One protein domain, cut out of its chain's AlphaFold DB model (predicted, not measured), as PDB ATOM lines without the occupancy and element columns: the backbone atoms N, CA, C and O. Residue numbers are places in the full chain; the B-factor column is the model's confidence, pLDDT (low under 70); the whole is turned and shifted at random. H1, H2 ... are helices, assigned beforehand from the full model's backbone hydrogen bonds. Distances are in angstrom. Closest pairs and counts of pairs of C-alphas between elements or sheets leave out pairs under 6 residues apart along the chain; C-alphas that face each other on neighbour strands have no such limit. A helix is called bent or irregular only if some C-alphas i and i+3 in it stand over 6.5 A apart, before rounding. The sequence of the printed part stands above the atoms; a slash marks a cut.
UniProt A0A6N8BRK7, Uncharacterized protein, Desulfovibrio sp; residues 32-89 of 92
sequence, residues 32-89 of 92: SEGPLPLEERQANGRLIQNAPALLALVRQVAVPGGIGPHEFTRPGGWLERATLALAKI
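Overview. This is residues 32 to 89 of the 92 residues of an uncharacterized protein of Desulfovibrio sp (UniProt A0A6N8BRK7). A long bent helix, H1, and a shorter helix, H3, lie side by side and run opposite ways, with the small helix H2 in the turn where the backbone folds back. Residues 32 to 41, of which 38 to 41 belong to H1, stick out at one end and add to the length. The printed part has 58 residues with three named helices, H1, H2 and H3 in that order, and no named strand; the class is all helix. It is only just loose, close to extended, with a radius of gyration of the C-alphas of 15.0 A and spans of 46 by 23 by 11 A.

Arrangement. H1, residues 38 to 61, was assigned by its hydrogen bonds as one helix but is bent: C-alphas 49 and 52 are 7.2 A apart. Its arms, H1a, residues 38 to 49, and H1b, residues 52 to 61, stand at a steep tilt of 52 degrees. H1a touches H3, residues 78 to 89, with residues 43 to 47 alone, at a shallow tilt of 30 degrees, opposite ways; their closest C-alphas, of Arg 46 and Ile 89, are 5.3 A apart. H1b touches H3 at a shallow tilt of 28 degrees, opposite ways, the closest C-alphas being those of Leu 54 and Ala 85, 6.6 A apart. H2, residues 69 to 72, is apart from both arms. It touches H3 only at the corner by their link, the closest C-alphas being those of Phe 72 and Leu 79, 4.9 A apart. Every O i to N i+4 pair is within hydrogen-bond range in H1a, 5 of 6 are in H1b and 7 of 8 in H3; H2 is too short for such a pair.

Along the chain. H1a begins at C-alpha 38 (4.370, 38.255, 43.535) and is 16.4 A long; H1b is 14.7 A long and ends at C-alpha 61 (-8.338, 47.215, 13.388). H2 measures 5.7 A. H3 is 17.1 A long and ends at C-alpha 89 (-5.720, 41.976, 32.620).

Size, cuts and confidence. The C-alphas farthest apart, of Gly 34 and His 70, are 47.3 A apart. The printed part has no cut; the link from H1 to H2 is short and that from H2 to H3 tight. Mean pLDDT of the printed part is 83.1, and residues 32 to 36, 38 and 40 are under 70.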
ATOM      1  N   SER A  32      14.358  36.515  34.177       45.03
ATOM      2  CA  SER A  32      15.483  37.447  34.124       45.03
ATOM      3  C   SER A  32      15.572  38.199  35.445       45.03
ATOM      4  O   SER A  32      14.730  39.036  35.738       45.03
ATOM      5  N   GLU A  33      16.616  37.863  36.205       44.47
ATOM      6  CA  GLU A  33      17.184  38.662  37.302       44.47
ATOM      7  C   GLU A  33      16.360  38.758  38.601       44.47
ATOM      8  O   GLU A  33      15.918  39.819  39.023       44.47
ATOM      9  N   GLY A  34      16.239  37.627  39.307       54.28
ATOM     10  CA  GLY A  34      15.713  37.584  40.678       54.28
ATOM     11  C   GLY A  34      14.180  37.532  40.770       54.28
ATOM     12  O   GLY A  34      13.480  37.692  39.771       54.28
ATOM     13  N   PRO A  35      13.618  37.217  41.953       62.12
ATOM     14  CA  PRO A  35      12.175  37.111  42.102       62.12
ATOM     15  C   PRO A  35      11.550  38.512  42.117       62.12
ATOM     16  O   PRO A  35      11.602  39.199  43.135       62.12
ATOM     17  N   LEU A  36      10.920  38.913  41.009       59.69
ATOM     18  CA  LEU A  36       9.974  40.041  40.992       59.69
ATOM     19  C   LEU A  36       8.937  39.870  42.117       59.69
ATOM     20  O   LEU A  36       8.594  38.724  42.410       59.69
ATOM     21  N   PRO A  37       8.393  40.930  42.732       70.94
ATOM     22  CA  PRO A  37       7.267  40.815  43.661       70.94
ATOM     23  C   PRO A  37       6.122  39.951  43.097       70.94
ATOM     24  O   PRO A  37       5.870  39.948  41.893       70.94
ATOM     25  N   LEU A  38       5.431  39.190  43.957       69.56
ATOM     26  CA  LEU A  38       4.370  38.255  43.535       69.56
ATOM     27  C   LEU A  38       3.287  38.941  42.686       69.56
ATOM     28  O   LEU A  38       2.842  38.377  41.690       69.56
ATOM     29  N   GLU A  39       2.910  40.159  43.063       70.44
ATOM     30  CA  GLU A  39       1.937  40.992  42.354       70.44
ATOM     31  C   GLU A  39       2.368  41.274  40.904       70.44
ATOM     32  O   GLU A  39       1.603  41.050  39.968       70.44
ATOM     33  N   GLU A  40       3.637  41.637  40.692       68.56
ATOM     34  CA  GLU A  40       4.196  41.860  39.354       68.56
ATOM     35  C   GLU A  40       4.232  40.567  38.529       68.56
ATOM     36  O   GLU A  40       3.939  40.574  37.329       68.56
ATOM     37  N   ARG A  41       4.537  39.422  39.157       70.19
ATOM     38  CA  ARG A  41       4.489  38.114  38.478       70.19
ATOM     39  C   ARG A  41       3.067  37.765  38.033       70.19
ATOM     40  O   ARG A  41       2.880  37.284  36.916       70.19
ATOM     41  N   GLN A  42       2.068  38.026  38.873       71.06
ATOM     42  CA  GLN A  42       0.659  37.784  38.554       71.06
ATOM     43  C   GLN A  42       0.158  38.707  37.439       71.06
ATOM     44  O   GLN A  42      -0.443  38.214  36.481       71.06
ATOM     45  N   ALA A  43       0.471  40.005  37.506       72.00
ATOM     46  CA  ALA A  43       0.141  40.972  36.460       72.00
ATOM     47  C   ALA A  43       0.750  40.573  35.103       72.00
ATOM     48  O   ALA A  43       0.051  40.524  34.087       72.00
ATOM     49  N   ASN A  44       2.025  40.176  35.091       72.25
ATOM     50  CA  ASN A  44       2.690  39.695  33.882       72.25
ATOM     51  C   ASN A  44       2.059  38.402  33.342       72.25
ATOM     52  O   ASN A  44       1.868  38.257  32.133       72.25
ATOM     53  N   GLY A  45       1.692  37.470  34.225       73.12
ATOM     54  CA  GLY A  45       0.980  36.250  33.852       73.12
ATOM     55  C   GLY A  45      -0.374  36.532  33.196       73.12
ATOM     56  O   GLY A  45      -0.664  35.969  32.137       73.12
ATOM     57  N   ARG A  46      -1.168  37.447  33.770       74.56
ATOM     58  CA  ARG A  46      -2.451  37.905  33.204       74.56
ATOM     59  C   ARG A  46      -2.269  38.551  31.834       74.56
ATOM     60  O   ARG A  46      -3.002  38.214  30.901       74.56
ATOM     61  N   LEU A  47      -1.272  39.421  31.681       76.62
ATOM     62  CA  LEU A  47      -0.965  40.063  30.403       76.62
ATOM     63  C   LEU A  47      -0.630  39.026  29.325       76.62
ATOM     64  O   LEU A  47      -1.197  39.062  28.232       76.62
ATOM     65  N   ILE A  48       0.247  38.070  29.632       76.25
ATOM     66  CA  ILE A  48       0.677  37.046  28.669       76.25
ATOM     67  C   ILE A  48      -0.475  36.103  28.316       76.25
ATOM     68  O   ILE A  48      -0.647  35.765  27.145       76.25
ATOM     69  N   GLN A  49      -1.298  35.720  29.294       77.44
ATOM     70  CA  GLN A  49      -2.465  34.866  29.070       77.44
ATOM     71  C   GLN A  49      -3.483  35.523  28.125       77.44
ATOM     72  O   GLN A  49      -4.077  34.840  27.288       77.44
ATOM     73  N   ASN A  50      -3.673  36.840  28.231       82.00
ATOM     74  CA  ASN A  50      -4.636  37.587  27.421       82.00
ATOM     75  C   ASN A  50      -4.038  38.163  26.121       82.00
ATOM     76  O   ASN A  50      -4.791  38.560  25.225       82.00
ATOM     77  N   ALA A  51      -2.709  38.160  25.961       82.31
ATOM     78  CA  ALA A  51      -2.019  38.689  24.782       82.31
ATOM     79  C   ALA A  51      -2.538  38.132  23.437       82.31
ATOM     80  O   ALA A  51      -2.697  38.925  22.505       82.31
ATOM     81  N   PRO A  52      -2.882  36.831  23.290       83.06
ATOM     82  CA  PRO A  52      -3.463  36.327  22.044       83.06
ATOM     83  C   PRO A  52      -4.811  36.971  21.691       83.06
ATOM     84  O   PRO A  52      -5.060  37.283  20.524       83.06
ATOM     85  N   ALA A  53      -5.674  37.201  22.687       85.81
ATOM     86  CA  ALA A  53      -6.978  37.828  22.487       85.81
ATOM     87  C   ALA A  53      -6.828  39.308  22.107       85.81
ATOM     88  O   ALA A  53      -7.454  39.764  21.147       85.81
ATOM     89  N   LEU A  54      -5.936  40.032  22.791       87.31
ATOM     90  CA  LEU A  54      -5.592  41.412  22.441       87.31
ATOM     91  C   LEU A  54      -5.021  41.512  21.022       87.31
ATOM     92  O   LEU A  54      -5.464  42.345  20.233       87.31
ATOM     93  N   LEU A  55      -4.090  40.628  20.654       86.62
ATOM     94  CA  LEU A  55      -3.515  40.602  19.309       86.62
ATOM     95  C   LEU A  55      -4.588  40.349  18.239       86.62
ATOM     96  O   LEU A  55      -4.567  40.983  17.183       86.62
ATOM     97  N   ALA A  56      -5.541  39.450  18.500       87.38
ATOM     98  CA  ALA A  56      -6.657  39.194  17.593       87.38
ATOM     99  C   ALA A  56      -7.565  40.424  17.418       87.38
ATOM    100  O   ALA A  56      -8.045  40.669  16.309       87.38
ATOM    101  N   LEU A  57      -7.787  41.203  18.479       91.38
ATOM    102  CA  LEU A  57      -8.545  42.456  18.425       91.38
ATOM    103  C   LEU A  57      -7.798  43.541  17.647       91.38
ATOM    104  O   LEU A  57      -8.405  44.179  16.790       91.38
ATOM    105  N   VAL A  58      -6.493  43.709  17.877       90.81
ATOM    106  CA  VAL A  58      -5.651  44.679  17.152       90.81
ATOM    107  C   VAL A  58      -5.600  44.356  15.660       90.81
ATOM    108  O   VAL A  58      -5.748  45.248  14.825       90.81
ATOM    109  N   ARG A  59      -5.465  43.074  15.299       90.31
ATOM    110  CA  ARG A  59      -5.474  42.634  13.895       90.31
ATOM    111  C   ARG A  59      -6.763  42.996  13.161       90.31
ATOM    112  O   ARG A  59      -6.691  43.283  11.975       90.31
ATOM    113  N   GLN A  60      -7.910  43.021  13.845       89.31
ATOM    114  CA  GLN A  60      -9.183  43.447  13.248       89.31
ATOM    115  C   GLN A  60      -9.211  44.946  12.926       89.31
ATOM    116  O   GLN A  60      -9.913  45.349  12.009       89.31
ATOM    117  N   VAL A  61      -8.442  45.767  13.646       90.00
ATOM    118  CA  VAL A  61      -8.338  47.215  13.388       90.00
ATOM    119  C   VAL A  61      -7.300  47.527  12.318       90.00
ATOM    120  O   VAL A  61      -7.450  48.485  11.570       90.00
ATOM    121  N   ALA A  62      -6.254  46.707  12.230       89.50
ATOM    122  CA  ALA A  62      -5.118  46.929  11.341       89.50
ATOM    123  C   ALA A  62      -5.374  46.556   9.864       89.50
ATOM    124  O   ALA A  62      -4.459  46.667   9.046       89.50
ATOM    125  N   VAL A  63      -6.577  46.096   9.498       87.81
ATOM    126  CA  VAL A  63      -6.926  45.791   8.099       87.81
ATOM    127  C   VAL A  63      -7.227  47.070   7.303       87.81
ATOM    128  O   VAL A  63      -7.729  48.041   7.873       87.81
ATOM    129  N   PRO A  64      -6.979  47.105   5.978       87.00
ATOM    130  CA  PRO A  64      -7.418  48.215   5.132       87.00
ATOM    131  C   PRO A  64      -8.931  48.449   5.260       87.00
ATOM    132  O   PRO A  64      -9.717  47.519   5.099       87.00
ATOM    133  N   GLY A  65      -9.334  49.686   5.563       86.44
ATOM    134  CA  GLY A  65     -10.734  50.035   5.853       86.44
ATOM    135  C   GLY A  65     -11.140  49.903   7.328       86.44
ATOM    136  O   GLY A  65     -12.206  50.390   7.696       86.44
ATOM    137  N   GLY A  66     -10.278  49.332   8.176       89.62
ATOM    138  CA  GLY A  66     -10.457  49.247   9.623       89.62
ATOM    139  C   GLY A  66     -11.711  48.484  10.052       89.62
ATOM    140  O   GLY A  66     -12.237  47.634   9.333       89.62
ATOM    141  N   ILE A  67     -12.194  48.806  11.251       92.25
ATOM    142  CA  ILE A  67     -13.462  48.300  11.784       92.25
ATOM    143  C   ILE A  67     -14.573  49.311  11.517       92.25
ATOM    144  O   ILE A  67     -14.415  50.508  11.754       92.25
ATOM    145  N   GLY A  68     -15.717  48.818  11.045       93.31
ATOM    146  CA  GLY A  68     -16.874  49.661  10.768       93.31
ATOM    147  C   GLY A  68     -17.450  50.299  12.044       93.31
ATOM    148  O   GLY A  68     -17.455  49.649  13.089       93.31
ATOM    149  N   PRO A  69     -18.033  51.513  11.978       92.88
ATOM    150  CA  PRO A  69     -18.583  52.207  13.151       92.88
ATOM    151  C   PRO A  69     -19.612  51.400  13.958       92.88
ATOM    152  O   PRO A  69     -19.689  51.523  15.176       92.88
ATOM    153  N   HIS A  70     -20.378  50.531  13.295       94.62
ATOM    154  CA  HIS A  70     -21.367  49.663  13.942       94.62
ATOM    155  C   HIS A  70     -20.752  48.653  14.937       94.62
ATOM    156  O   HIS A  70     -21.441  48.197  15.845       94.62
ATOM    157  N   GLU A  71     -19.461  48.320  14.816       95.62
ATOM    158  CA  GLU A  71     -18.743  47.438  15.754       95.62
ATOM    159  C   GLU A  71     -18.507  48.080  17.127       95.62
ATOM    160  O   GLU A  71     -18.222  47.378  18.098       95.62
ATOM    161  N   PHE A  72     -18.640  49.403  17.222       95.19
ATOM    162  CA  PHE A  72     -18.493  50.143  18.474       95.19
ATOM    163  C   PHE A  72     -19.807  50.278  19.244       95.19
ATOM    164  O   PHE A  72     -19.784  50.626  20.420       95.19
ATOM    165  N   THR A  73     -20.947  50.017  18.602       94.38
ATOM    166  CA  THR A  73     -22.275  50.239  19.193       94.38
ATOM    167  C   THR A  73     -23.121  48.977  19.289       94.38
ATOM    168  O   THR A  73     -24.044  48.932  20.101       94.38
ATOM    169  N   ARG A  74     -22.841  47.942  18.483       95.25
ATOM    170  CA  ARG A  74     -23.607  46.692  18.531       95.25
ATOM    171  C   ARG A  74     -23.263  45.860  19.777       95.25
ATOM    172  O   ARG A  74     -22.082  45.756  20.116       95.25
ATOM    173  N   PRO A  75     -24.248  45.181  20.390       95.56
ATOM    174  CA  PRO A  75     -23.985  44.159  21.402       95.56
ATOM    175  C   PRO A  75     -23.057  43.059  20.868       95.56
ATOM    176  O   PRO A  75     -23.218  42.594  19.736       95.56
ATOM    177  N   GLY A  76     -22.068  42.663  21.667       93.56
ATOM    178  CA  GLY A  76     -21.010  41.721  21.290       93.56
ATOM    179  C   GLY A  76     -20.014  42.265  20.257       93.56
ATOM    180  O   GLY A  76     -19.215  41.499  19.707       93.56
ATOM    181  N   GLY A  77     -20.068  43.568  19.964       95.06
ATOM    182  CA  GLY A  77     -19.196  44.238  19.006       95.06
ATOM    183  C   GLY A  77     -17.728  44.251  19.427       95.06
ATOM    184  O   GLY A  77     -17.339  43.784  20.501       95.06
ATOM    185  N   TRP A  78     -16.878  44.784  18.553       95.12
ATOM    186  CA  TRP A  78     -15.453  44.938  18.842       95.12
ATOM    187  C   TRP A  78     -15.187  45.696  20.151       95.12
ATOM    188  O   TRP A  78     -14.368  45.224  20.936       95.12
ATOM    189  N   LEU A  79     -15.892  46.807  20.417       94.88
ATOM    190  CA  LEU A  79     -15.656  47.615  21.624       94.88
ATOM    191  C   LEU A  79     -15.919  46.810  22.902       94.88
ATOM    192  O   LEU A  79     -15.080  46.792  23.794       94.88
ATOM    193  N   GLU A  80     -17.041  46.096  22.965       95.12
ATOM    194  CA  GLU A  80     -17.383  45.262  24.121       95.12
ATOM    195  C   GLU A  80     -16.347  44.151  24.335       95.12
ATOM    196  O   GLU A  80     -15.840  43.973  25.442       95.12
ATOM    197  N   ARG A  81     -15.949  43.449  23.264       94.50
ATOM    198  CA  ARG A  81     -14.912  42.407  23.348       94.50
ATOM    199  C   ARG A  81     -13.552  42.964  23.770       94.50
ATOM    200  O   ARG A  81     -12.838  42.286  24.504       94.50
ATOM    201  N   ALA A  82     -13.193  44.166  23.318       93.12
ATOM    202  CA  ALA A  82     -11.953  44.830  23.700       93.12
ATOM    203  C   ALA A  82     -11.952  45.229  25.178       93.12
ATOM    204  O   ALA A  82     -11.009  44.893  25.892       93.12
ATOM    205  N   THR A  83     -13.032  45.845  25.659       93.19
ATOM    206  CA  THR A  83     -13.191  46.198  27.075       93.19
ATOM    207  C   THR A  83     -13.141  44.960  27.971       93.19
ATOM    208  O   THR A  83     -12.434  44.962  28.973       93.19
ATOM    209  N   LEU A  84     -13.810  43.868  27.585       91.62
ATOM    210  CA  LEU A  84     -13.763  42.606  28.332       91.62
ATOM    211  C   LEU A  84     -12.367  41.969  28.340       91.62
ATOM    212  O   LEU A  84     -11.988  41.344  29.327       91.62
ATOM    213  N   ALA A  85     -11.604  42.085  27.250       89.19
ATOM    214  CA  ALA A  85     -10.236  41.574  27.195       89.19
ATOM    215  C   ALA A  85      -9.279  42.387  28.083       89.19
ATOM    216  O   ALA A  85      -8.395  41.797  28.697       89.19
ATOM    217  N   LEU A  86      -9.470  43.707  28.166       88.44
ATOM    218  CA  LEU A  86      -8.697  44.589  29.046       88.44
ATOM    219  C   LEU A  86      -9.033  44.352  30.523       88.44
ATOM    220  O   LEU A  86      -8.125  44.165  31.322       88.44
ATOM    221  N   ALA A  87     -10.318  44.224  30.870       89.00
ATOM    222  CA  ALA A  87     -10.742  43.957  32.246       89.00
ATOM    223  C   ALA A  87     -10.102  42.683  32.835       89.00
ATOM    224  O   ALA A  87      -9.725  42.662  33.998       89.00
ATOM    225  N   LYS A  88      -9.892  41.640  32.020       83.62
ATOM    226  CA  LYS A  88      -9.216  40.392  32.435       83.62
ATOM    227  C   LYS A  88      -7.724  40.545  32.741       83.62
ATOM    228  O   LYS A  88      -7.113  39.621  33.277       83.62
ATOM    229  N   ILE A  89      -7.114  41.643  32.311       79.31
ATOM    230  CA  ILE A  89      -5.720  41.976  32.620       79.31
ATOM    231  C   ILE A  89      -5.665  42.766  33.927       79.31
ATOM    232  O   ILE A  89      -4.769  42.520  34.732       79.31
TER     233      ILE A  89